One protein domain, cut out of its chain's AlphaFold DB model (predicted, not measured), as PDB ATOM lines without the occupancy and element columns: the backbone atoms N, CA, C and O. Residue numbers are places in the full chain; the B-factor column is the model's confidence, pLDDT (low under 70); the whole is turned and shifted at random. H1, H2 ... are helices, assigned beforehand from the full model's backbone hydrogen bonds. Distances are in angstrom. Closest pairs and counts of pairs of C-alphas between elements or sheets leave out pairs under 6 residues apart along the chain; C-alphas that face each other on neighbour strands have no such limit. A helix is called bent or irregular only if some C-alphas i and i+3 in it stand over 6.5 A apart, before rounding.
ATOM      1  N   LEU A 100     153.777 211.444 124.874       71.06
ATOM      2  CA  LEU A 100     154.523 210.862 126.005       71.06
ATOM      3  C   LEU A 100     154.143 209.398 126.274       71.06
ATOM      4  O   LEU A 100     154.999 208.554 126.509       71.06
ATOM      5  N   PHE A 101     152.854 209.095 126.149       76.12
ATOM      6  CA  PHE A 101     152.311 207.751 126.298       76.12
ATOM      7  C   PHE A 101     152.748 206.785 125.185       76.12
ATOM      8  O   PHE A 101     153.035 205.619 125.447       76.12
ATOM      9  N   ALA A 102     152.829 207.251 123.935       79.69
ATOM     10  CA  ALA A 102     153.318 206.421 122.839       79.69
ATOM     11  C   ALA A 102     154.787 206.032 123.053       79.69
ATOM     12  O   ALA A 102     155.156 204.879 122.821       79.69
ATOM     13  N   VAL A 103     155.607 206.972 123.537       79.19
ATOM     14  CA  VAL A 103     157.009 206.711 123.893       79.19
ATOM     15  C   VAL A 103     157.094 205.687 125.027       79.19
ATOM     16  O   VAL A 103     157.806 204.694 124.887       79.19
ATOM     17  N   ASP A 104     156.310 205.856 126.092       82.56
ATOM     18  CA  ASP A 104     156.246 204.908 127.212       82.56
ATOM     19  C   ASP A 104     155.930 203.474 126.760       82.56
ATOM     20  O   ASP A 104     156.611 202.512 127.124       82.56
ATOM     21  N   GLN A 105     154.927 203.320 125.894       85.31
ATOM     22  CA  GLN A 105     154.516 202.012 125.398       85.31
ATOM     23  C   GLN A 105     155.597 201.353 124.528       85.31
ATOM     24  O   GLN A 105     155.789 200.131 124.582       85.31
ATOM     25  N   VAL A 106     156.329 202.149 123.740       85.62
ATOM     26  CA  VAL A 106     157.482 201.668 122.966       85.62
ATOM     27  C   VAL A 106     158.592 201.210 123.909       85.62
ATOM     28  O   VAL A 106     159.068 200.084 123.766       85.62
ATOM     29  N   ILE A 107     158.949 202.016 124.911       85.38
ATOM     30  CA  ILE A 107     159.973 201.684 125.911       85.38
ATOM     31  C   ILE A 107     159.629 200.365 126.619       85.38
ATOM     32  O   ILE A 107     160.426 199.424 126.592       85.38
ATOM     33  N   LYS A 108     158.409 200.236 127.154       87.50
ATOM     34  CA  LYS A 108     157.922 199.003 127.804       87.50
ATOM     35  C   LYS A 108     158.001 197.794 126.876       87.50
ATOM     36  O   LYS A 108     158.384 196.700 127.291       87.50
ATOM     37  N   SER A 109     157.664 197.978 125.600       87.06
ATOM     38  CA  SER A 109     157.782 196.929 124.589       87.06
ATOM     39  C   SER A 109     159.235 196.489 124.379       87.06
ATOM     40  O   SER A 109     159.498 195.284 124.349       87.06
ATOM     41  N   LEU A 110     160.163 197.441 124.234       86.88
ATOM     42  CA  LEU A 110     161.590 197.182 124.024       86.88
ATOM     43  C   LEU A 110     162.204 196.477 125.238       86.88
ATOM     44  O   LEU A 110     162.826 195.425 125.096       86.88
ATOM     45  N   ILE A 111     161.936 196.976 126.442       85.69
ATOM     46  CA  ILE A 111     162.399 196.365 127.693       85.69
ATOM     47  C   ILE A 111     161.808 194.975 127.860       85.69
ATOM     48  O   ILE A 111     162.527 194.042 128.192       85.69
ATOM     49  N   GLY A 112     160.531 194.781 127.530       84.62
ATOM     50  CA  GLY A 112     159.918 193.458 127.554       84.62
ATOM     51  C   GLY A 112     160.628 192.449 126.642       84.62
ATOM     52  O   GLY A 112     160.595 191.250 126.918       84.62
ATOM     53  N   VAL A 113     161.270 192.886 125.550       84.44
ATOM     54  CA  VAL A 113     162.146 192.028 124.727       84.44
ATOM     55  C   VAL A 113     163.453 191.727 125.464       84.44
ATOM     56  O   VAL A 113     163.839 190.559 125.535       84.44
ATOM     57  N   VAL A 114     164.094 192.745 126.046       82.50
ATOM     58  CA  VAL A 114     165.345 192.599 126.812       82.50
ATOM     59  C   VAL A 114     165.150 191.672 128.017       82.50
ATOM     60  O   VAL A 114     165.829 190.653 128.117       82.50
ATOM     61  N   SER A 115     164.170 191.937 128.881       81.56
ATOM     62  CA  SER A 115     163.899 191.148 130.088       81.56
ATOM     63  C   SER A 115     163.582 189.689 129.773       81.56
ATOM     64  O   SER A 115     164.045 188.801 130.479       81.56
ATOM     65  N   ARG A 116     162.846 189.391 128.691       81.25
ATOM     66  CA  ARG A 116     162.596 187.996 128.275       81.25
ATOM     67  C   ARG A 116     163.879 187.273 127.874       81.25
ATOM     68  O   ARG A 116     164.018 186.081 128.144       81.25
ATOM     69  N   PHE A 117     164.801 187.973 127.221       78.38
ATOM     70  CA  PHE A 117     166.088 187.406 126.835       78.38
ATOM     71  C   PHE A 117     166.982 187.172 128.055       78.38
ATOM     72  O   PHE A 117     167.540 186.089 128.209       78.38
ATOM     73  N   VAL A 118     167.046 188.153 128.954       74.75
ATOM     74  CA  VAL A 118     167.815 188.065 130.197       74.75
ATOM     75  C   VAL A 118     167.256 186.963 131.102       74.75
ATOM     76  O   VAL A 118     168.005 186.096 131.541       74.75
ATOM     77  N   ASN A 119     165.938 186.901 131.304       70.94
ATOM     78  CA  ASN A 119     165.301 185.876 132.137       70.94
ATOM     79  C   ASN A 119     165.524 184.450 131.618       70.94
ATOM     80  O   ASN A 119     165.581 183.529 132.425       70.94
ATOM     81  N   ARG A 120     165.709 184.240 130.305       73.25
ATOM     82  CA  ARG A 120     166.130 182.926 129.778       73.25
ATOM     83  C   ARG A 120     167.531 182.522 130.241       73.25
ATOM     84  O   ARG A 120     167.800 181.331 130.317       73.25
ATOM     85  N   GLY A 121     168.409 183.481 130.527       66.81
ATOM     86  CA  GLY A 121     169.728 183.225 131.106       66.81
ATOM     87  C   GLY A 121     169.685 182.954 132.614       66.81
ATOM     88  O   GLY A 121     170.490 182.176 133.112       66.81
ATOM     89  N   PHE A 122     168.723 183.547 133.329       62.50
ATOM     90  CA  PHE A 122     168.608 183.469 134.794       62.50
ATOM     91  C   PHE A 122     167.505 182.526 135.306       62.50
ATOM     92  O   PHE A 122     167.292 182.430 136.514       62.50
ATOM     93  N   SER A 123     166.813 181.792 134.428       61.12
ATOM     94  CA  SER A 123     165.656 180.953 134.786       61.12
ATOM     95  C   SER A 123     165.960 179.824 135.779       61.12
ATOM     96  O   SER A 123     165.032 179.218 136.305       61.12
ATOM     97  N   SER A 124     167.235 179.539 136.063       61.53
ATOM     98  CA  SER A 124     167.652 178.553 137.065       61.53
ATOM     99  C   SER A 124     167.640 179.070 138.509       61.53
ATOM    100  O   SER A 124     167.670 178.260 139.429       61.53
ATOM    101  N   PHE A 125     167.602 180.387 138.741       60.00
ATOM    102  CA  PHE A 125     167.807 180.966 140.079       60.00
ATOM    103  C   PHE A 125     166.525 181.150 140.917       60.00
ATOM    104  O   PHE A 125     166.619 181.495 142.093       60.00
ATOM    105  N   GLY A 126     165.327 180.940 140.352       55.28
ATOM    106  CA  GLY A 126     164.092 181.543 140.885       55.28
ATOM    107  C   GLY A 126     162.981 180.636 141.436       55.28
ATOM    108  O   GLY A 126     161.925 181.170 141.753       55.28
ATOM    109  N   SER A 127     163.131 179.310 141.549       53.56
ATOM    110  CA  SER A 127     161.985 178.432 141.895       53.56
ATOM    111  C   SER A 127     161.849 178.028 143.370       53.56
ATOM    112  O   SER A 127     161.021 177.178 143.696       53.56
ATOM    113  N   SER A 128     162.619 178.612 144.293       55.78
ATOM    114  CA  SER A 128     162.527 178.251 145.713       55.78
ATOM    115  C   SER A 128     161.578 179.195 146.454       55.78
ATOM    116  O   SER A 128     161.928 180.343 146.707       55.78
ATOM    117  N   GLY A 129     160.402 178.704 146.862       60.72
ATOM    118  CA  GLY A 129     159.439 179.409 147.730       60.72
ATOM    119  C   GLY A 129     159.916 179.633 149.176       60.72
ATOM    120  O   GLY A 129     159.106 179.695 150.095       60.72
ATOM    121  N   SER A 130     161.229 179.696 149.394       75.38
ATOM    122  CA  SER A 130     161.858 179.989 150.681       75.38
ATOM    123  C   SER A 130     161.945 181.504 150.913       75.38
ATOM    124  O   SER A 130     161.879 182.288 149.969       75.38
ATOM    125  N   SER A 131     162.160 181.943 152.161       70.38
ATOM    126  CA  SER A 131     162.414 183.360 152.502       70.38
ATOM    127  C   SER A 131     163.530 183.991 151.653       70.38
ATOM    128  O   SER A 131     163.513 185.185 151.364       70.38
ATOM    129  N   LEU A 132     164.474 183.161 151.204       71.62
ATOM    130  CA  LEU A 132     165.574 183.521 150.315       71.62
ATOM    131  C   LEU A 132     165.088 183.851 148.889       71.62
ATOM    132  O   LEU A 132     165.617 184.758 148.254       71.62
ATOM    133  N   GLY A 133     164.030 183.185 148.418       76.00
ATOM    134  CA  GLY A 133     163.381 183.459 147.135       76.00
ATOM    135  C   GLY A 133     162.786 184.865 147.048       76.00
ATOM    136  O   GLY A 133     162.954 185.528 146.027       76.00
ATOM    137  N   TYR A 134     162.183 185.376 148.128       71.81
ATOM    138  CA  TYR A 134     161.652 186.748 148.158       71.81
ATOM    139  C   TYR A 134     162.753 187.809 148.040       71.81
ATOM    140  O   TYR A 134     162.561 188.829 147.381       71.81
ATOM    141  N   ILE A 135     163.924 187.562 148.634       73.50
ATOM    142  CA  ILE A 135     165.080 188.464 148.531       73.50
ATOM    143  C   ILE A 135     165.601 188.484 147.091       73.50
ATOM    144  O   ILE A 135     165.823 189.556 146.530       73.50
ATOM    145  N   VAL A 136     165.740 187.310 146.471       77.00
ATOM    146  CA  VAL A 136     166.163 187.178 145.069       77.00
ATOM    147  C   VAL A 136     165.157 187.848 144.127       77.00
ATOM    148  O   VAL A 136     165.549 188.569 143.212       77.00
ATOM    149  N   GLN A 137     163.859 187.677 144.371       73.88
ATOM    150  CA  GLN A 137     162.813 188.324 143.582       73.88
ATOM    151  C   GLN A 137     162.836 189.849 143.734       73.88
ATOM    152  O   GLN A 137     162.728 190.555 142.733       73.88
ATOM    153  N   SER A 138     163.015 190.359 144.956       73.81
ATOM    154  CA  SER A 138     163.165 191.797 145.216       73.81
ATOM    155  C   SER A 138     164.385 192.368 144.490       73.81
ATOM    156  O   SER A 138     164.287 193.389 143.811       73.81
ATOM    157  N   TYR A 139     165.509 191.648 144.529       80.75
ATOM    158  CA  TYR A 139     166.729 192.007 143.814       80.75
ATOM    159  C   TYR A 139     166.517 192.141 142.300       80.75
ATOM    160  O   TYR A 139     166.841 193.177 141.721       80.75
ATOM    161  N   PHE A 140     165.912 191.143 141.650       79.75
ATOM    162  CA  PHE A 140     165.594 191.251 140.224       79.75
ATOM    163  C   PHE A 140     164.547 192.338 139.946       79.75
ATOM    164  O   PHE A 140     164.649 193.045 138.944       79.75
ATOM    165  N   GLY A 141     163.577 192.521 140.843       78.38
ATOM    166  CA  GLY A 141     162.592 193.600 140.766       78.38
ATOM    167  C   GLY A 141     163.234 194.988 140.741       78.38
ATOM    168  O   GLY A 141     162.805 195.832 139.964       78.38
ATOM    169  N   ILE A 142     164.298 195.208 141.516       81.19
ATOM    170  CA  ILE A 142     165.062 196.464 141.523       81.19
ATOM    171  C   ILE A 142     165.779 196.695 140.185       81.19
ATOM    172  O   ILE A 142     165.718 197.794 139.642       81.19
ATOM    173  N   VAL A 143     166.419 195.662 139.628       80.06
ATOM    174  CA  VAL A 143     167.176 195.764 138.363       80.06
ATOM    175  C   VAL A 143     166.260 196.038 137.170       80.06
ATOM    176  O   VAL A 143     166.560 196.876 136.319       80.06
ATOM    177  N   PHE A 144     165.150 195.307 137.073       82.94
ATOM    178  CA  PHE A 144     164.239 195.408 135.929       82.94
ATOM    179  C   PHE A 144     163.190 196.499 136.092       82.94
ATOM    180  O   PHE A 144     162.706 197.025 135.095       82.94
ATOM    181  N   GLY A 145     162.845 196.843 137.329       85.00
ATOM    182  CA  GLY A 145     161.781 197.789 137.631       85.00
ATOM    183  C   GLY A 145     162.132 199.244 137.358       85.00
ATOM    184  O   GLY A 145     161.261 200.072 137.569       85.00
ATOM    185  N   GLN A 146     163.376 199.554 136.970       88.12
ATOM    186  CA  GLN A 146     163.822 200.910 136.615       88.12
ATOM    187  C   GLN A 146     164.212 201.056 135.134       88.12
ATOM    188  O   GLN A 146     164.752 202.076 134.708       88.12
ATOM    189  N   ALA A 147     164.031 200.001 134.339       89.94
ATOM    190  CA  ALA A 147     164.529 199.962 132.971       89.94
ATOM    191  C   ALA A 147     163.867 201.030 132.082       89.94
ATOM    192  O   ALA A 147     164.528 201.604 131.208       89.94
ATOM    193  N   ASP A 148     162.576 201.308 132.294       90.00
ATOM    194  CA  ASP A 148     161.826 202.303 131.529       90.00
ATOM    195  C   ASP A 148     162.253 203.717 131.883       90.00
ATOM    196  O   ASP A 148     162.450 204.530 130.983       90.00
ATOM    197  N   GLU A 149     162.500 203.994 133.158       92.62
ATOM    198  CA  GLU A 149     162.984 205.287 133.621       92.62
ATOM    199  C   GLU A 149     164.402 205.580 133.134       92.62
ATOM    200  O   GLU A 149     164.673 206.703 132.713       92.62
ATOM    201  N   LEU A 150     165.294 204.584 133.136       93.69
ATOM    202  CA  LEU A 150     166.655 204.726 132.604       93.69
ATOM    203  C   LEU A 150     166.647 204.983 131.093       93.69
ATOM    204  O   LEU A 150     167.358 205.862 130.601       93.69
ATOM    205  N   THR A 151     165.805 204.256 130.356       91.69
ATOM    206  CA  THR A 151     165.648 204.462 128.909       91.69
ATOM    207  C   THR A 151     165.044 205.838 128.620       91.69
ATOM    208  O   THR A 151     165.514 206.544 127.729       91.69
ATOM    209  N   LEU A 152     164.044 206.263 129.396       91.06
ATOM    210  CA  LEU A 152     163.446 207.590 129.276       91.06
ATOM    211  C   LEU A 152     164.461 208.699 129.582       91.06
ATOM    212  O   LEU A 152     164.531 209.677 128.843       91.06
ATOM    213  N   ALA A 153     165.278 208.535 130.624       92.00
ATOM    214  CA  ALA A 153     166.363 209.458 130.947       92.00
ATOM    215  C   ALA A 153     167.353 209.602 129.784       92.00
ATOM    216  O   ALA A 153     167.778 210.712 129.471       92.00
ATOM    217  N   TYR A 154     167.686 208.495 129.111       91.50
ATOM    218  CA  TYR A 154     168.529 208.517 127.917       91.50
ATOM    219  C   TYR A 154     167.881 209.304 126.770       91.50
ATOM    220  O   TYR A 154     168.518 210.185 126.200       91.50
ATOM    221  N   ILE A 155     166.604 209.043 126.467       88.75
ATOM    222  CA  ILE A 155     165.861 209.747 125.405       88.75
ATOM    223  C   ILE A 155     165.823 211.254 125.656       88.75
ATOM    224  O   ILE A 155     166.035 212.040 124.739       88.75
ATOM    225  N   LEU A 156     165.573 211.663 126.901       87.50
ATOM    226  CA  LEU A 156     165.509 213.073 127.288       87.50
ATOM    227  C   LEU A 156     166.861 213.796 127.185       87.50
ATOM    228  O   LEU A 156     166.888 215.025 127.200       87.50
ATOM    229  N   ARG A 157     167.962 213.045 127.086       86.00
ATOM    230  CA  ARG A 157     169.322 213.564 126.925       86.00
ATOM    231  C   ARG A 157     169.828 213.483 125.485       86.00
ATOM    232  O   ARG A 157     170.681 214.282 125.103       86.00
ATOM    233  N   ALA A 158     169.356 212.515 124.704       83.69
ATOM    234  CA  ALA A 158     169.769 212.300 123.323       83.69
ATOM    235  C   ALA A 158     169.240 213.425 122.418       83.69
ATOM    236  O   ALA A 158     168.231 213.274 121.728       83.69
ATOM    237  N   GLN A 159     169.930 214.567 122.436       68.38
ATOM    238  CA  GLN A 159     169.626 215.686 121.553       68.38
ATOM    239  C   GLN A 159     169.844 215.249 120.097       68.38
ATOM    240  O   GLN A 159     170.748 214.470 119.803       68.38
ATOM    241  N   GLU A 160     168.986 215.732 119.197       72.00
ATOM    242  CA  GLU A 160     169.052 215.518 117.737       72.00
ATOM    243  C   GLU A 160     168.622 214.136 117.208       72.00
ATOM    244  O   GLU A 160     168.534 213.958 115.991       72.00
ATOM    245  N   LYS A 161     168.279 213.168 118.067       78.19
ATOM    246  CA  LYS A 161     167.757 211.861 117.624       78.19
ATOM    247  C   LYS A 161     166.236 211.834 117.596       78.19
ATOM    248  O   LYS A 161     165.566 212.511 118.377       78.19
ATOM    249  N   THR A 162     165.666 211.010 116.715       81.69
ATOM    250  CA  THR A 162     164.228 210.742 116.794       81.69
ATOM    251  C   THR A 162     163.927 210.004 118.111       81.69
ATOM    252  O   THR A 162     164.740 209.177 118.541       81.69
ATOM    253  N   PRO A 163     162.774 210.249 118.767       80.50
ATOM    254  CA  PRO A 163     162.458 209.606 120.046       80.50
ATOM    255  C   PRO A 163     162.499 208.074 119.990       80.50
ATOM    256  O   PRO A 163     162.837 207.418 120.973       80.50
ATOM    257  N   LEU A 164     162.167 207.500 118.832       83.00
ATOM    258  CA  LEU A 164     162.157 206.058 118.610       83.00
ATOM    259  C   LEU A 164     163.574 205.485 118.488       83.00
ATOM    260  O   LEU A 164     163.856 204.458 119.105       83.00
ATOM    261  N   ASP A 165     164.468 206.157 117.759       84.38
ATOM    262  CA  ASP A 165     165.865 205.725 117.633       84.38
ATOM    263  C   ASP A 165     166.584 205.825 118.983       84.38
ATOM    264  O   ASP A 165     167.230 204.869 119.419       84.38
ATOM    265  N   ALA A 166     166.376 206.932 119.705       88.19
ATOM    266  CA  ALA A 166     166.904 207.115 121.054       88.19
ATOM    267  C   ALA A 166     166.369 206.056 122.036       88.19
ATOM    268  O   ALA A 166     167.110 205.577 122.895       88.19
ATOM    269  N   ALA A 167     165.104 205.636 121.899       87.75
ATOM    270  CA  ALA A 167     164.539 204.561 122.714       87.75
ATOM    271  C   ALA A 167     165.194 203.204 122.419       87.75
ATOM    272  O   ALA A 167     165.486 202.443 123.346       87.75
ATOM    273  N   CYS A 168     165.443 202.887 121.143       88.25
ATOM    274  CA  CYS A 168     166.129 201.657 120.752       88.25
ATOM    275  C   CYS A 168     167.577 201.621 121.256       88.25
ATOM    276  O   CYS A 168     168.005 200.595 121.787       88.25
ATOM    277  N   GLU A 169     168.312 202.724 121.144       90.44
ATOM    278  CA  GLU A 169     169.672 202.833 121.677       90.44
ATOM    279  C   GLU A 169     169.709 202.766 123.204       90.44
ATOM    280  O   GLU A 169     170.497 202.002 123.760       90.44
ATOM    281  N   GLY A 170     168.831 203.497 123.897       91.19
ATOM    282  CA  GLY A 170     168.746 203.472 125.358       91.19
ATOM    283  C   GLY A 170     168.452 202.067 125.893       91.19
ATOM    284  O   GLY A 170     169.124 201.593 126.810       91.19
ATOM    285  N   ALA A 171     167.525 201.343 125.257       90.69
ATOM    286  CA  ALA A 171     167.234 199.952 125.601       90.69
ATOM    287  C   ALA A 171     168.406 199.000 125.280       90.69
ATOM    288  O   ALA A 171     168.638 198.040 126.020       90.69
ATOM    289  N   ALA A 172     169.166 199.254 124.209       90.94
ATOM    290  CA  ALA A 172     170.373 198.491 123.890       90.94
ATOM    291  C   ALA A 172     171.484 198.724 124.924       90.94
ATOM    292  O   ALA A 172     172.132 197.764 125.345       90.94
ATOM    293  N   HIS A 173     171.689 199.970 125.357       92.75
ATOM    294  CA  HIS A 173     172.609 200.314 126.439       92.75
ATOM    295  C   HIS A 173     172.202 199.638 127.749       92.75
ATOM    296  O   HIS A 173     173.028 198.984 128.381       92.75
ATOM    297  N   TYR A 174     170.918 199.692 128.113       91.88
ATOM    298  CA  TYR A 174     170.405 199.005 129.300       91.88
ATOM    299  C   TYR A 174     170.727 197.502 129.274       91.88
ATOM    300  O   TYR A 174     171.224 196.948 130.255       91.88
ATOM    301  N   ALA A 175     170.509 196.846 128.130       89.12
ATOM    302  CA  ALA A 175     170.789 195.422 127.974       89.12
ATOM    303  C   ALA A 175     172.283 195.073 128.128       89.12
ATOM    304  O   ALA A 175     172.609 194.018 128.671       89.12
ATOM    305  N   GLN A 176     173.186 195.943 127.667       89.56
ATOM    306  CA  GLN A 176     174.638 195.748 127.780       89.56
ATOM    307  C   GLN A 176     175.151 195.991 129.200       89.56
ATOM    308  O   GLN A 176     176.018 195.266 129.685       89.56
ATOM    309  N   THR A 177     174.596 196.986 129.884       90.88
ATOM    310  CA  THR A 177     175.034 197.422 131.216       90.88
ATOM    311  C   THR A 177     174.371 196.638 132.355       90.88
ATOM    312  O   THR A 177     174.644 196.881 133.531       90.88
ATOM    313  N   ILE A 178     173.524 195.655 132.044       88.25
ATOM    314  CA  ILE A 178     172.717 194.956 133.048       88.25
ATOM    315  C   ILE A 178     173.539 194.336 134.184       88.25
ATOM    316  O   ILE A 178     173.100 194.345 135.328       88.25
ATOM    317  N   THR A 179     174.755 193.859 133.913       86.69
ATOM    318  CA  THR A 179     175.644 193.282 134.934       86.69
ATOM    319  C   THR A 179     176.145 194.327 135.935       86.69
ATOM    320  O   THR A 179     176.210 194.048 137.133       86.69
ATOM    321  N   ALA A 180     176.442 195.546 135.479       90.62
ATOM    322  CA  ALA A 180     176.813 196.657 136.353       90.62
ATOM    323  C   ALA A 180     175.614 197.117 137.201       90.62
ATOM    324  O   ALA A 180     175.746 197.317 138.411       90.62
ATOM    325  N   LEU A 181     174.423 197.190 136.593       91.44
ATOM    326  CA  LEU A 181     173.174 197.502 137.299       91.44
ATOM    327  C   LEU A 181     172.854 196.452 138.366       91.44
ATOM    328  O   LEU A 181     172.528 196.801 139.497       91.44
ATOM    329  N   MET A 182     173.044 195.172 138.041       88.69
ATOM    330  CA  MET A 182     172.919 194.046 138.965       88.69
ATOM    331  C   MET A 182     173.868 194.156 140.164       88.69
ATOM    332  O   MET A 182     173.462 193.864 141.290       88.69
ATOM    333  N   SER A 183     175.113 194.595 139.965       88.56
ATOM    334  CA  SER A 183     176.053 194.797 141.074       88.56
ATOM    335  C   SER A 183     175.582 195.911 142.017       88.56
ATOM    336  O   SER A 183     175.504 195.708 143.228       88.56
ATOM    337  N   SER A 184     175.163 197.053 141.467       90.25
ATOM    338  CA  SER A 184     174.613 198.161 142.260       90.25
ATOM    339  C   SER A 184     173.296 197.797 142.952       90.25
ATOM    340  O   SER A 184     173.068 198.134 144.117       90.25
ATOM    341  N   ALA A 185     172.440 197.033 142.271       89.25
ATOM    342  CA  ALA A 185     171.163 196.590 142.808       89.25
ATOM    343  C   ALA A 185     171.330 195.728 144.062       89.25
ATOM    344  O   ALA A 185     170.450 195.734 144.911       89.25
ATOM    345  N   PHE A 186     172.463 195.040 144.230       89.31
ATOM    346  CA  PHE A 186     172.719 194.250 145.432       89.31
ATOM    347  C   PHE A 186     172.805 195.139 146.679       89.31
ATOM    348  O   PHE A 186     172.138 194.873 147.679       89.31
ATOM    349  N   ALA A 187     173.556 196.242 146.591       90.56
ATOM    350  CA  ALA A 187     173.615 197.238 147.657       90.56
ATOM    351  C   ALA A 187     172.233 197.866 147.904       90.56
ATOM    352  O   ALA A 187     171.816 198.021 149.053       90.56
ATOM    353  N   MET A 188     171.483 198.152 146.835       91.94
ATOM    354  CA  MET A 188     170.123 198.687 146.946       91.94
ATOM    355  C   MET A 188     169.145 197.711 147.604       91.94
ATOM    356  O   MET A 188     168.311 198.149 148.389       91.94
ATOM    357  N   THR A 189     169.255 196.402 147.366       90.56
ATOM    358  CA  THR A 189     168.430 195.394 148.048       90.56
ATOM    359  C   THR A 189     168.689 195.390 149.550       90.56
ATOM    360  O   THR A 189     167.743 195.304 150.333       90.56
ATOM    361  N   ILE A 190     169.949 195.527 149.974       91.31
ATOM    362  CA  ILE A 190     170.299 195.621 151.399       91.31
ATOM    363  C   ILE A 190     169.705 196.894 152.004       91.31
ATOM    364  O   ILE A 190     169.054 196.827 153.045       91.31
ATOM    365  N   ILE A 191     169.868 198.043 151.343       91.62
ATOM    366  CA  ILE A 191     169.288 199.310 151.809       91.62
ATOM    367  C   ILE A 191     167.761 199.214 151.877       91.62
ATOM    368  O   ILE A 191     167.165 199.625 152.869       91.62
ATOM    369  N   HIS A 192     167.122 198.621 150.867       90.44
ATOM    370  CA  HIS A 192     165.684 198.380 150.849       90.44
ATOM    371  C   HIS A 192     165.248 197.504 152.029       90.44
ATOM    372  O   HIS A 192     164.253 197.807 152.684       90.44
ATOM    373  N   LEU A 193     166.000 196.448 152.346       90.62
ATOM    374  CA  LEU A 193     165.718 195.591 153.495       90.62
ATOM    375  C   LEU A 193     165.854 196.350 154.820       90.62
ATOM    376  O   LEU A 193     164.980 196.229 155.676       90.62
ATOM    377  N   LEU A 194     166.906 197.156 154.982       93.38
ATOM    378  CA  LEU A 194     167.111 197.986 156.173       93.38
ATOM    379  C   LEU A 194     165.994 199.017 156.341       93.38
ATOM    380  O   LEU A 194     165.475 199.198 157.439       93.38
ATOM    381  N   LEU A 195     165.585 199.657 155.249       94.06
ATOM    382  CA  LEU A 195     164.521 200.651 155.247       94.06
ATOM    383  C   LEU A 195     163.151 200.015 155.532       94.06
ATOM    384  O   LEU A 195     162.353 200.564 156.288       94.06
ATOM    385  N   SER A 196     162.916 198.815 154.997       92.12
ATOM    386  CA  SER A 196     161.748 197.990 155.312       92.12
ATOM    387  C   SER A 196     161.727 197.641 156.799       92.12
ATOM    388  O   SER A 196     160.727 197.869 157.475       92.12
ATOM    389  N   ALA A 197     162.841 197.133 157.331       94.44
ATOM    390  CA  ALA A 197     162.965 196.809 158.747       94.44
ATOM    391  C   ALA A 197     162.739 198.044 159.632       94.44
ATOM    392  O   ALA A 197     162.049 197.943 160.643       94.44
ATOM    393  N   LEU A 198     163.244 199.212 159.226       96.19
ATOM    394  CA  LEU A 198     163.039 200.473 159.932       96.19
ATOM    395  C   LEU A 198     161.558 200.877 159.967       96.19
ATOM    396  O   LEU A 198     161.006 201.061 161.049       96.19
ATOM    397  N   PHE A 199     160.899 201.010 158.813       96.69
ATOM    398  CA  PHE A 199     159.526 201.526 158.764       96.69
ATOM    399  C   PHE A 199     158.493 200.527 159.281       96.69
ATOM    400  O   PHE A 199     157.629 200.901 160.076       96.69
ATOM    401  N   TYR A 200     158.581 199.256 158.884       95.81
ATOM    402  CA  TYR A 200     157.662 198.241 159.400       95.81
ATOM    403  C   TYR A 200     157.965 197.895 160.858       95.81
ATOM    404  O   TYR A 200     157.031 197.661 161.619       95.81
ATOM    405  N   GLY A 201     159.233 197.922 161.280       96.75
ATOM    406  CA  GLY A 201     159.606 197.769 162.687       96.75
ATOM    407  C   GLY A 201     159.058 198.902 163.552       96.75
ATOM    408  O   GLY A 201     158.490 198.639 164.609       96.75
ATOM    409  N   ALA A 202     159.134 200.149 163.077       96.75
ATOM    410  CA  ALA A 202     158.532 201.297 163.752       96.75
ATOM    411  C   ALA A 202     157.001 201.182 163.835       96.75
ATOM    412  O   ALA A 202     156.430 201.421 164.899       96.75
ATOM    413  N   ALA A 203     156.328 200.762 162.757       96.75
ATOM    414  CA  ALA A 203     154.885 200.523 162.788       96.75
ATOM    415  C   ALA A 203     154.498 199.375 163.725       96.75
ATOM    416  O   ALA A 203     153.510 199.496 164.447       96.75
ATOM    417  N   LEU A 204     155.276 198.289 163.762       96.69
ATOM    418  CA  LEU A 204     155.060 197.176 164.686       96.69
ATOM    419  C   LEU A 204     155.208 197.640 166.140       96.69
ATOM    420  O   LEU A 204     154.320 197.396 166.953       96.69
ATOM    421  N   ALA A 205     156.290 198.356 166.455       96.69
ATOM    422  CA  ALA A 205     156.522 198.910 167.784       96.69
ATOM    423  C   ALA A 205     155.395 199.872 168.195       96.69
ATOM    424  O   ALA A 205     154.835 199.729 169.280       96.69
ATOM    425  N   GLY A 206     155.003 200.791 167.306       96.31
ATOM    426  CA  GLY A 206     153.876 201.696 167.536       96.31
ATOM    427  C   GLY A 206     152.562 200.947 167.766       96.31
ATOM    428  O   GLY A 206     151.812 201.282 168.678       96.31
ATOM    429  N   SER A 207     152.319 199.877 167.009       95.31
ATOM    430  CA  SER A 207     151.125 199.041 167.164       95.31
ATOM    431  C   SER A 207     151.082 198.344 168.525       95.31
ATOM    432  O   SER A 207     150.034 198.326 169.167       95.31
ATOM    433  N   ILE A 208     152.218 197.816 168.999       95.75
ATOM    434  CA  ILE A 208     152.328 197.189 170.326       95.75
ATOM    435  C   ILE A 208     152.015 198.205 171.427       95.75
ATOM    436  O   ILE A 208     151.247 197.895 172.334       95.75
ATOM    437  N   VAL A 209     152.569 199.419 171.335       96.50
ATOM    438  CA  VAL A 209     152.326 200.486 172.319       96.50
ATOM    439  C   VAL A 209     150.844 200.851 172.376       96.50
ATOM    440  O   VAL A 209     150.276 200.908 173.462       96.50
ATOM    441  N   ILE A 210     150.196 201.036 171.224       94.81
ATOM    442  CA  ILE A 210     148.770 201.385 171.165       94.81
ATOM    443  C   ILE A 210     147.909 200.281 171.779       94.81
ATOM    444  O   ILE A 210     147.059 200.562 172.620       94.81
ATOM    445  N   VAL A 211     148.146 199.022 171.403       94.62
ATOM    446  CA  VAL A 211     147.375 197.890 171.938       94.62
ATOM    447  C   VAL A 211     147.619 197.709 173.438       94.62
ATOM    448  O   VAL A 211     146.690 197.361 174.162       94.62
ATOM    449  N   TYR A 212     148.834 197.967 173.925       94.50
ATOM    450  CA  TYR A 212     149.149 197.903 175.352       94.50
ATOM    451  C   TYR A 212     148.448 199.010 176.156       94.50
ATOM    452  O   TYR A 212     147.922 198.738 177.232       94.50
ATOM    453  N   CYS A 213     148.420 200.244 175.641       94.00
ATOM    454  CA  CYS A 213     147.841 201.392 176.342       94.00
ATOM    455  C   CYS A 213     146.308 201.446 176.272       94.00
ATOM    456  O   CYS A 213     145.666 201.747 177.274       94.00
ATOM    457  N   GLU A 214     145.718 201.176 175.105       90.06
ATOM    458  CA  GLU A 214     144.268 201.296 174.880       90.06
ATOM    459  C   GLU A 214     143.523 199.957 174.985       90.06
ATOM    460  O   GLU A 214     142.292 199.927 175.030       90.06
ATOM    461  N   GLY A 215     144.249 198.837 175.006       91.25
ATOM    462  CA  GLY A 215     143.670 197.505 174.883       91.25
ATOM    463  C   GLY A 215     143.241 197.167 173.450       91.25
ATOM    464  O   GLY A 215     143.362 197.956 172.507       91.25
ATOM    465  N   ILE A 216     142.725 195.950 173.270       92.25
ATOM    466  CA  ILE A 216     142.195 195.490 171.981       92.25
ATOM    467  C   ILE A 216     140.785 196.065 171.813       92.25
ATOM    468  O   ILE A 216     139.836 195.606 172.444       92.25
ATOM    469  N   SER A 217     140.654 197.080 170.960       93.12
ATOM    470  CA  SER A 217     139.396 197.753 170.648       93.12
ATOM    471  C   SER A 217     139.318 198.089 169.156       93.12
ATOM    472  O   SER A 217     140.292 197.968 168.413       93.12
ATOM    473  N   ILE A 218     138.145 198.535 168.698       90.94
ATOM    474  CA  ILE A 218     137.961 198.986 167.309       90.94
ATOM    475  C   ILE A 218     138.820 200.232 167.031       90.94
ATOM    476  O   ILE A 218     139.404 200.341 165.955       90.94
ATOM    477  N   SER A 219     138.938 201.140 168.008       89.81
ATOM    478  CA  SER A 219     139.748 202.358 167.889       89.81
ATOM    479  C   SER A 219     141.225 202.021 167.696       89.81
ATOM    480  O   SER A 219     141.826 202.431 166.702       89.81
ATOM    481  N   SER A 220     141.784 201.181 168.574       90.62
ATOM    482  CA  SER A 220     143.181 200.760 168.469       90.62
ATOM    483  C   SER A 220     143.440 199.971 167.182       90.62
ATOM    484  O   SER A 220     144.451 200.201 166.519       90.62
ATOM    485  N   GLY A 221     142.493 199.134 166.747       90.44
ATOM    486  CA  GLY A 221     142.560 198.442 165.457       90.44
ATOM    487  C   GLY A 221     142.661 199.391 164.256       90.44
ATOM    488  O   GLY A 221     143.499 199.186 163.377       90.44
ATOM    489  N   ILE A 222     141.858 200.461 164.226       93.06
ATOM    490  CA  ILE A 222     141.898 201.467 163.151       93.06
ATOM    491  C   ILE A 222     143.255 202.183 163.124       93.06
ATOM    492  O   ILE A 222     143.828 202.364 162.047       93.06
ATOM    493  N   ILE A 223     143.802 202.564 164.282       93.44
ATOM    494  CA  ILE A 223     145.092 203.267 164.332       93.44
ATOM    495  C   ILE A 223     146.234 202.351 163.873       93.44
ATOM    496  O   ILE A 223     147.086 202.779 163.094       93.44
ATOM    497  N   VAL A 224     146.224 201.077 164.273       94.75
ATOM    498  CA  VAL A 224     147.191 200.070 163.800       94.75
ATOM    499  C   VAL A 224     147.158 199.943 162.274       94.75
ATOM    500  O   VAL A 224     148.209 199.931 161.631       94.75
ATOM    501  N   ILE A 225     145.968 199.921 161.666       94.25
ATOM    502  CA  ILE A 225     145.830 199.897 160.202       94.25
ATOM    503  C   ILE A 225     146.478 201.138 159.570       94.25
ATOM    504  O   ILE A 225     147.245 201.007 158.613       94.25
ATOM    505  N   TYR A 226     146.233 202.333 160.115       94.81
ATOM    506  CA  TYR A 226     146.866 203.559 159.620       94.81
ATOM    507  C   TYR A 226     148.391 203.549 159.772       94.81
ATOM    508  O   TYR A 226     149.080 204.019 158.868       94.81
ATOM    509  N   LEU A 227     148.934 202.979 160.853       96.12
ATOM    510  CA  LEU A 227     150.383 202.819 161.024       96.12
ATOM    511  C   LEU A 227     150.987 201.909 159.953       96.12
ATOM    512  O   LEU A 227     152.030 202.238 159.388       96.12
ATOM    513  N   ILE A 228     150.327 200.794 159.633       94.12
ATOM    514  CA  ILE A 228     150.790 199.860 158.597       94.12
ATOM    515  C   ILE A 228     150.762 200.527 157.215       94.12
ATOM    516  O   ILE A 228     151.744 200.456 156.472       94.12
ATOM    517  N   ILE A 229     149.667 201.216 156.875       96.25
ATOM    518  CA  ILE A 229     149.549 201.959 155.610       96.25
ATOM    519  C   ILE A 229     150.601 203.074 155.545       96.25
ATOM    520  O   ILE A 229     151.248 203.251 154.511       96.25
ATOM    521  N   GLY A 230     150.804 203.798 156.648       96.12
ATOM    522  CA  GLY A 230     151.810 204.848 156.770       96.12
ATOM    523  C   GLY A 230     153.227 204.321 156.562       96.12
ATOM    524  O   GLY A 230     153.980 204.897 155.779       96.12
ATOM    525  N   ALA A 231     153.576 203.187 157.175       96.69
ATOM    526  CA  ALA A 231     154.868 202.536 156.972       96.69
ATOM    527  C   ALA A 231     155.078 202.111 155.518       96.69
ATOM    528  O   ALA A 231     156.139 202.369 154.953       96.69
ATOM    529  N   TRP A 232     154.063 201.525 154.881       95.38
ATOM    530  CA  TRP A 232     154.137 201.171 153.466       95.38
ATOM    531  C   TRP A 232     154.314 202.398 152.563       95.38
ATOM    532  O   TRP A 232     155.136 202.383 151.644       95.38
ATOM    533  N   ALA A 233     153.576 203.480 152.828       94.88
ATOM    534  CA  ALA A 233     153.696 204.726 152.077       94.88
ATOM    535  C   ALA A 233     155.096 205.333 152.229       94.88
ATOM    536  O   ALA A 233     155.724 205.674 151.227       94.88
ATOM    537  N   MET A 234     155.611 205.392 153.460       95.06
ATOM    538  CA  MET A 234     156.935 205.928 153.760       95.06
ATOM    539  C   MET A 234     158.038 205.089 153.111       95.06
ATOM    540  O   MET A 234     158.905 205.619 152.420       95.06
ATOM    541  N   MET A 235     157.945 203.764 153.228       92.94
ATOM    542  CA  MET A 235     158.874 202.838 152.588       92.94
ATOM    543  C   MET A 235     158.972 203.093 151.079       92.94
ATOM    544  O   MET A 235     160.072 203.199 150.538       92.94
ATOM    545  N   ARG A 236     157.837 203.261 150.389       91.50
ATOM    546  CA  ARG A 236     157.838 203.538 148.944       91.50
ATOM    547  C   ARG A 236     158.310 204.947 148.598       91.50
ATOM    548  O   ARG A 236     159.009 205.099 147.600       91.50
ATOM    549  N   ALA A 237     157.967 205.943 149.414       92.50
ATOM    550  CA  ALA A 237     158.372 207.330 149.209       92.50
ATOM    551  C   ALA A 237     159.897 207.509 149.254       92.50
ATOM    552  O   ALA A 237     160.429 208.315 148.502       92.50
ATOM    553  N   PHE A 238     160.597 206.736 150.089       92.88
ATOM    554  CA  PHE A 238     162.056 206.794 150.195       92.88
ATOM    555  C   PHE A 238     162.769 205.801 149.270       92.88
ATOM    556  O   PHE A 238     163.741 206.168 148.612       92.88
ATOM    557  N   ALA A 239     162.299 204.551 149.182       91.50
ATOM    558  CA  ALA A 239     163.006 203.514 148.431       91.50
ATOM    559  C   ALA A 239     163.018 203.781 146.919       91.50
ATOM    560  O   ALA A 239     164.062 203.650 146.287       91.50
ATOM    561  N   ALA A 240     161.875 204.160 146.334       89.00
ATOM    562  CA  ALA A 240     161.756 204.335 144.888       89.00
ATOM    563  C   ALA A 240     162.705 205.411 144.315       89.00
ATOM    564  O   ALA A 240     163.469 205.080 143.406       89.00
ATOM    565  N   PRO A 241     162.733 206.662 144.826       90.81
ATOM    566  CA  PRO A 241     163.630 207.683 144.282       90.81
ATOM    567  C   PRO A 241     165.109 207.367 144.531       90.81
ATOM    568  O   PRO A 241     165.940 207.671 143.679       90.81
ATOM    569  N   LEU A 242     165.444 206.730 145.659       92.44
ATOM    570  CA  LEU A 242     166.822 206.345 145.966       92.44
ATOM    571  C   LEU A 242     167.343 205.286 144.988       92.44
ATOM    572  O   LEU A 242     168.423 205.441 144.421       92.44
ATOM    573  N   VAL A 243     166.553 204.231 144.763       92.62
ATOM    574  CA  VAL A 243     166.892 203.169 143.810       92.62
ATOM    575  C   VAL A 243     167.066 203.753 142.411       92.62
ATOM    576  O   VAL A 243     168.078 203.475 141.770       92.62
ATOM    577  N   LEU A 244     166.130 204.599 141.966       93.12
ATOM    578  CA  LEU A 244     166.217 205.260 140.667       93.12
ATOM    579  C   LEU A 244     167.504 206.083 140.536       93.12
ATOM    580  O   LEU A 244     168.223 205.924 139.556       93.12
ATOM    581  N   ALA A 245     167.826 206.922 141.524       92.94
ATOM    582  CA  ALA A 245     169.015 207.773 141.495       92.94
ATOM    583  C   ALA A 245     170.316 206.969 141.415       92.94
ATOM    584  O   ALA A 245     171.158 207.238 140.559       92.94
ATOM    585  N   CYS A 246     170.464 205.940 142.250       93.19
ATOM    586  CA  CYS A 246     171.672 205.121 142.248       93.19
ATOM    587  C   CYS A 246     171.806 204.273 140.978       93.19
ATOM    588  O   CYS A 246     172.905 204.147 140.437       93.19
ATOM    589  N   GLN A 247     170.707 203.701 140.477       94.06
ATOM    590  CA  GLN A 247     170.723 202.959 139.212       94.06
ATOM    591  C   GLN A 247     171.015 203.888 138.031       94.06
ATOM    592  O   GLN A 247     171.786 203.523 137.149       94.06
ATOM    593  N   MET A 248     170.467 205.106 138.039       94.44
ATOM    594  CA  MET A 248     170.700 206.104 136.996       94.44
ATOM    595  C   MET A 248     172.149 206.580 136.965       94.44
ATOM    596  O   MET A 248     172.722 206.689 135.883       94.44
ATOM    597  N   GLN A 249     172.768 206.786 138.128       93.81
ATOM    598  CA  GLN A 249     174.188 207.116 138.213       93.81
ATOM    599  C   GLN A 249     175.051 206.002 137.606       93.81
ATOM    600  O   GLN A 249     175.867 206.261 136.728       93.81
ATOM    601  N   VAL A 250     174.828 204.749 138.014       93.50
ATOM    602  CA  VAL A 250     175.577 203.593 137.491       93.50
ATOM    603  C   VAL A 250     175.354 203.414 135.994       93.50
ATOM    604  O   VAL A 250     176.306 203.139 135.266       93.50
ATOM    605  N   PHE A 251     174.118 203.592 135.531       93.75
ATOM    606  CA  PHE A 251     173.772 203.519 134.120       93.75
ATOM    607  C   PHE A 251     174.545 204.555 133.302       93.75
ATOM    608  O   PHE A 251     175.246 204.178 132.367       93.75
ATOM    609  N   PHE A 252     174.471 205.839 133.670       92.62
ATOM    610  CA  PHE A 252     175.135 206.895 132.906       92.62
ATOM    611  C   PHE A 252     176.659 206.786 132.945       92.62
ATOM    612  O   PHE A 252     177.284 206.870 131.892       92.62
ATOM    613  N   THR A 253     177.247 206.482 134.104       91.62
ATOM    614  CA  THR A 253     178.697 206.263 134.212       91.62
ATOM    615  C   THR A 253     179.162 205.077 133.364       91.62
ATOM    616  O   THR A 253     180.229 205.121 132.756       91.62
ATOM    617  N   ALA A 254     178.374 204.005 133.283       90.50
ATOM    618  CA  ALA A 254     178.753 202.846 132.485       90.50
ATOM    619  C   ALA A 254     178.677 203.110 130.975       90.50
ATOM    620  O   ALA A 254     179.508 202.584 130.235       90.50
ATOM    621  N   ILE A 255     177.714 203.911 130.510       90.69
ATOM    622  CA  ILE A 255     177.527 204.166 129.074       90.69
ATOM    623  C   ILE A 255     178.405 205.296 128.523       90.69
ATOM    624  O   ILE A 255     178.529 205.392 127.308       90.69
ATOM    625  N   GLU A 256     179.043 206.116 129.370       85.25
ATOM    626  CA  GLU A 256     179.910 207.237 128.953       85.25
ATOM    627  C   GLU A 256     180.976 206.846 127.916       85.25
ATOM    628  O   GLU A 256     181.282 207.631 127.023       85.25
ATOM    629  N   ASN A 257     181.507 205.621 127.998       77.94
ATOM    630  CA  ASN A 257     182.544 205.109 127.094       77.94
ATOM    631  C   ASN A 257     182.070 203.932 126.224       77.94
ATOM    632  O   ASN A 257     182.890 203.225 125.637       77.94
ATOM    633  N   GLN A 258     180.761 203.676 126.162       81.75
ATOM    634  CA  GLN A 258     180.201 202.549 125.416       81.75
ATOM    635  C   GLN A 258     179.478 203.034 124.166       81.75
ATOM    636  O   GLN A 258     178.764 204.033 124.180       81.75
ATOM    637  N   THR A 259     179.621 202.282 123.078       81.50
ATOM    638  CA  THR A 259     178.773 202.439 121.893       81.50
ATOM    639  C   THR A 259     177.650 201.404 121.943       81.50
ATOM    640  O   THR A 259     177.873 200.305 122.453       81.50
ATOM    641  N   PRO A 260     176.439 201.720 121.453       80.56
ATOM    642  CA  PRO A 260     175.364 200.741 121.397       80.56
ATOM    643  C   PRO A 260     175.782 199.511 120.574       80.56
ATOM    644  O   PRO A 260     176.121 199.627 119.397       80.56
ATOM    645  N   ASP A 261     175.718 198.321 121.170       83.62
ATOM    646  CA  ASP A 261     175.940 197.056 120.481       83.62
ATOM    647  C   ASP A 261     174.930 196.883 119.335       83.62
ATOM    648  O   ASP A 261     173.713 196.758 119.536       83.62
ATOM    649  N   SER A 262     175.472 196.818 118.119       81.81
ATOM    650  CA  SER A 262     174.747 196.560 116.872       81.81
ATOM    651  C   SER A 262     173.815 195.345 116.952       81.81
ATOM    652  O   SER A 262     172.711 195.371 116.408       81.81
ATOM    653  N   ARG A 263     174.189 194.295 117.700       84.31
ATOM    654  CA  ARG A 263     173.366 193.089 117.857       84.31
ATOM    655  C   ARG A 263     172.058 193.379 118.586       84.31
ATOM    656  O   ARG A 263     171.031 192.772 118.263       84.31
ATOM    657  N   TRP A 264     172.092 194.251 119.590       85.00
ATOM    658  CA  TRP A 264     170.901 194.673 120.322       85.00
ATOM    659  C   TRP A 264     170.069 195.640 119.492       85.00
ATOM    660  O   TRP A 264     168.856 195.443 119.386       85.00
ATOM    661  N   LEU A 265     170.717 196.602 118.837       85.06
ATOM    662  CA  LEU A 265     170.051 197.574 117.975       85.06
ATOM    663  C   LEU A 265     169.248 196.884 116.858       85.06
ATOM    664  O   LEU A 265     168.057 197.152 116.690       85.06
ATOM    665  N   ASP A 266     169.851 195.911 116.171       84.88
ATOM    666  CA  ASP A 266     169.201 195.133 115.111       84.88
ATOM    667  C   ASP A 266     167.981 194.359 115.618       84.88
ATOM    668  O   ASP A 266     166.947 194.283 114.947       84.88
ATOM    669  N   ARG A 267     168.081 193.756 116.809       82.19
ATOM    670  CA  ARG A 267     166.985 192.984 117.418       82.19
ATOM    671  C   ARG A 267     165.813 193.881 117.786       82.19
ATOM    672  O   ARG A 267     164.666 193.534 117.499       82.19
ATOM    673  N   LEU A 268     166.105 195.015 118.411       83.38
ATOM    674  CA  LEU A 268     165.107 195.974 118.863       83.38
ATOM    675  C   LEU A 268     164.404 196.624 117.667       83.38
ATOM    676  O   LEU A 268     163.173 196.589 117.598       83.38
ATOM    677  N   THR A 269     165.170 197.057 116.664       80.81
ATOM    678  CA  THR A 269     164.653 197.656 115.427       80.81
ATOM    679  C   THR A 269     163.763 196.680 114.657       80.81
ATOM    680  O   THR A 269     162.632 197.027 114.307       80.81
ATOM    681  N   LYS A 270     164.198 195.421 114.466       80.31
ATOM    682  CA  LYS A 270     163.383 194.376 113.811       80.31
ATOM    683  C   LYS A 270     162.091 194.080 114.576       80.31
ATOM    684  O   LYS A 270     161.034 193.928 113.964       80.31
ATOM    685  N   SER A 271     162.160 194.012 115.908       73.75
ATOM    686  CA  SER A 271     160.985 193.744 116.748       73.75
ATOM    687  C   SER A 271     159.938 194.860 116.674       73.75
ATOM    688  O   SER A 271     158.739 194.578 116.700       73.75
ATOM    689  N   ASN A 272     160.388 196.110 116.540       69.56
ATOM    690  CA  ASN A 272     159.520 197.274 116.452       69.56
ATOM    691  C   ASN A 272     158.834 197.358 115.079       69.56
ATOM    692  O   ASN A 272     157.612 197.469 115.007       69.56
ATOM    693  N   HIS A 273     159.594 197.165 113.993       59.91
ATOM    694  CA  HIS A 273     159.049 197.109 112.631       59.91
ATOM    695  C   HIS A 273     157.958 196.034 112.500       59.91
ATOM    696  O   HIS A 273     156.879 196.317 111.993       59.91
ATOM    697  N   ALA A 274     158.173 194.831 113.045       57.69
ATOM    698  CA  ALA A 274     157.182 193.752 113.001       57.69
ATOM    699  C   ALA A 274     155.867 194.064 113.749       57.69
ATOM    700  O   ALA A 274     154.826 193.490 113.428       57.69
ATOM    701  N   LYS A 275     155.897 194.951 114.753       58.56
ATOM    702  CA  LYS A 275     154.699 195.390 115.483       58.56
ATOM    703  C   LYS A 275     153.953 196.501 114.750       58.56
ATOM    704  O   LYS A 275     152.730 196.445 114.696       58.56
ATOM    705  N   ILE A 276     154.671 197.449 114.150       52.75
ATOM    706  CA  ILE A 276     154.076 198.533 113.354       52.75
ATOM    707  C   ILE A 276     153.319 197.956 112.147       52.75
ATOM    708  O   ILE A 276     152.193 198.363 111.886       52.75
ATOM    709  N   THR A 277     153.867 196.938 111.474       43.75
ATOM    710  CA  THR A 277     153.198 196.277 110.334       43.75
ATOM    711  C   THR A 277     151.971 195.450 110.735       43.75
ATOM    712  O   THR A 277     151.129 195.182 109.891       43.75
ATOM    713  N   LYS A 278     151.853 195.030 112.002       45.91
ATOM    714  CA  LYS A 278     150.665 194.321 112.524       45.91
ATOM    715  C   LYS A 278     149.571 195.254 113.046       45.91
ATOM    716  O   LYS A 278     148.454 194.797 113.260       45.91
ATOM    717  N   ALA A 279     149.907 196.511 113.321       46.06
ATOM    718  CA  ALA A 279     148.981 197.527 113.817       46.06
ATOM    719  C   ALA A 279     148.344 198.359 112.686       46.06
ATOM    720  O   ALA A 279     147.570 199.271 112.970       46.06
ATOM    721  N   ARG A 280     148.691 198.060 111.430       38.78
ATOM    722  CA  ARG A 280     148.183 198.688 110.209       38.78
ATOM    723  C   ARG A 280     147.319 197.693 109.446       38.78
ATOM    724  O   ARG A 280     146.334 198.155 108.838       38.78
TER     725      ARG A 280
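AT A GLANCE: This is residues 100 to 280 of the 280 residues of an uncharacterized protein of Brucella intermedia (UniProt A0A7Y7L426). A long helical hairpin, H4b and H5, makes the longest axis, with a head of mostly crossed helices, H1, H3, H4a and H6, at one end; at the other its turn, residues 213 to 218, sticks out. H2 packs on H4b nearer the head. The printed part has 181 residues with six named helices, H1 to H6 in chain order, and no named strand: all helix, loose, radius of gyration of the C-alphas 20.8 A, spans 65 by 34 by 32 A.

HOW THE PARTS SIT: By its hydrogen bonds H4, residues 163 to 214, was assigned as one helix, but it is bent, C-alphas 176 and 179 being 7.6 A apart; its arms H4a, residues 163 to 176, and H4b, residues 179 to 214, stand about perpendicular at 88 degrees. H4b and H5, residues 218 to 255, form a hairpin and touch at a shallow tilt of 14 degrees, opposite ways, closest at C-alphas of Phe 199 and Ala 231, 5.1 A. H2, residues 131 to 144, touches residues 181 to 189 of H4b alone, closest at C-alphas of Tyr 139 and Thr 189, 5.7 A. H4a touches H3, residues 147 to 157, closest at C-alphas of Gly 170 and Thr 151, 4.8 A; H1, residues 100 to 122, at Ala 175 and Val 114, 6.2 A; and H6, residues 262 to 276, at Ala 172 and Trp 264, 5.3 A. Every O i to N i+4 pair is within hydrogen-bond range in H3, H4a and H6; H1 has 18 of 19, H2 9 of 10, H4b 31 of 32, H5 33 of 34.

IN THESE COORDINATES: H4b spans 51.4 A, H5 55.3 A and H1 32.0 A. H1 begins at C-alpha 100 (154.523, 210.862, 126.005); H6 ends at C-alpha 276 (154.076, 198.533, 113.354).

THE WHOLE: The farthest C-alphas, Cys 213 and Thr 277, are 66.4 A apart. The printed part has no cut and no long link. Residues 121 to 129, 159 and 272 to 280 have pLDDT under 70.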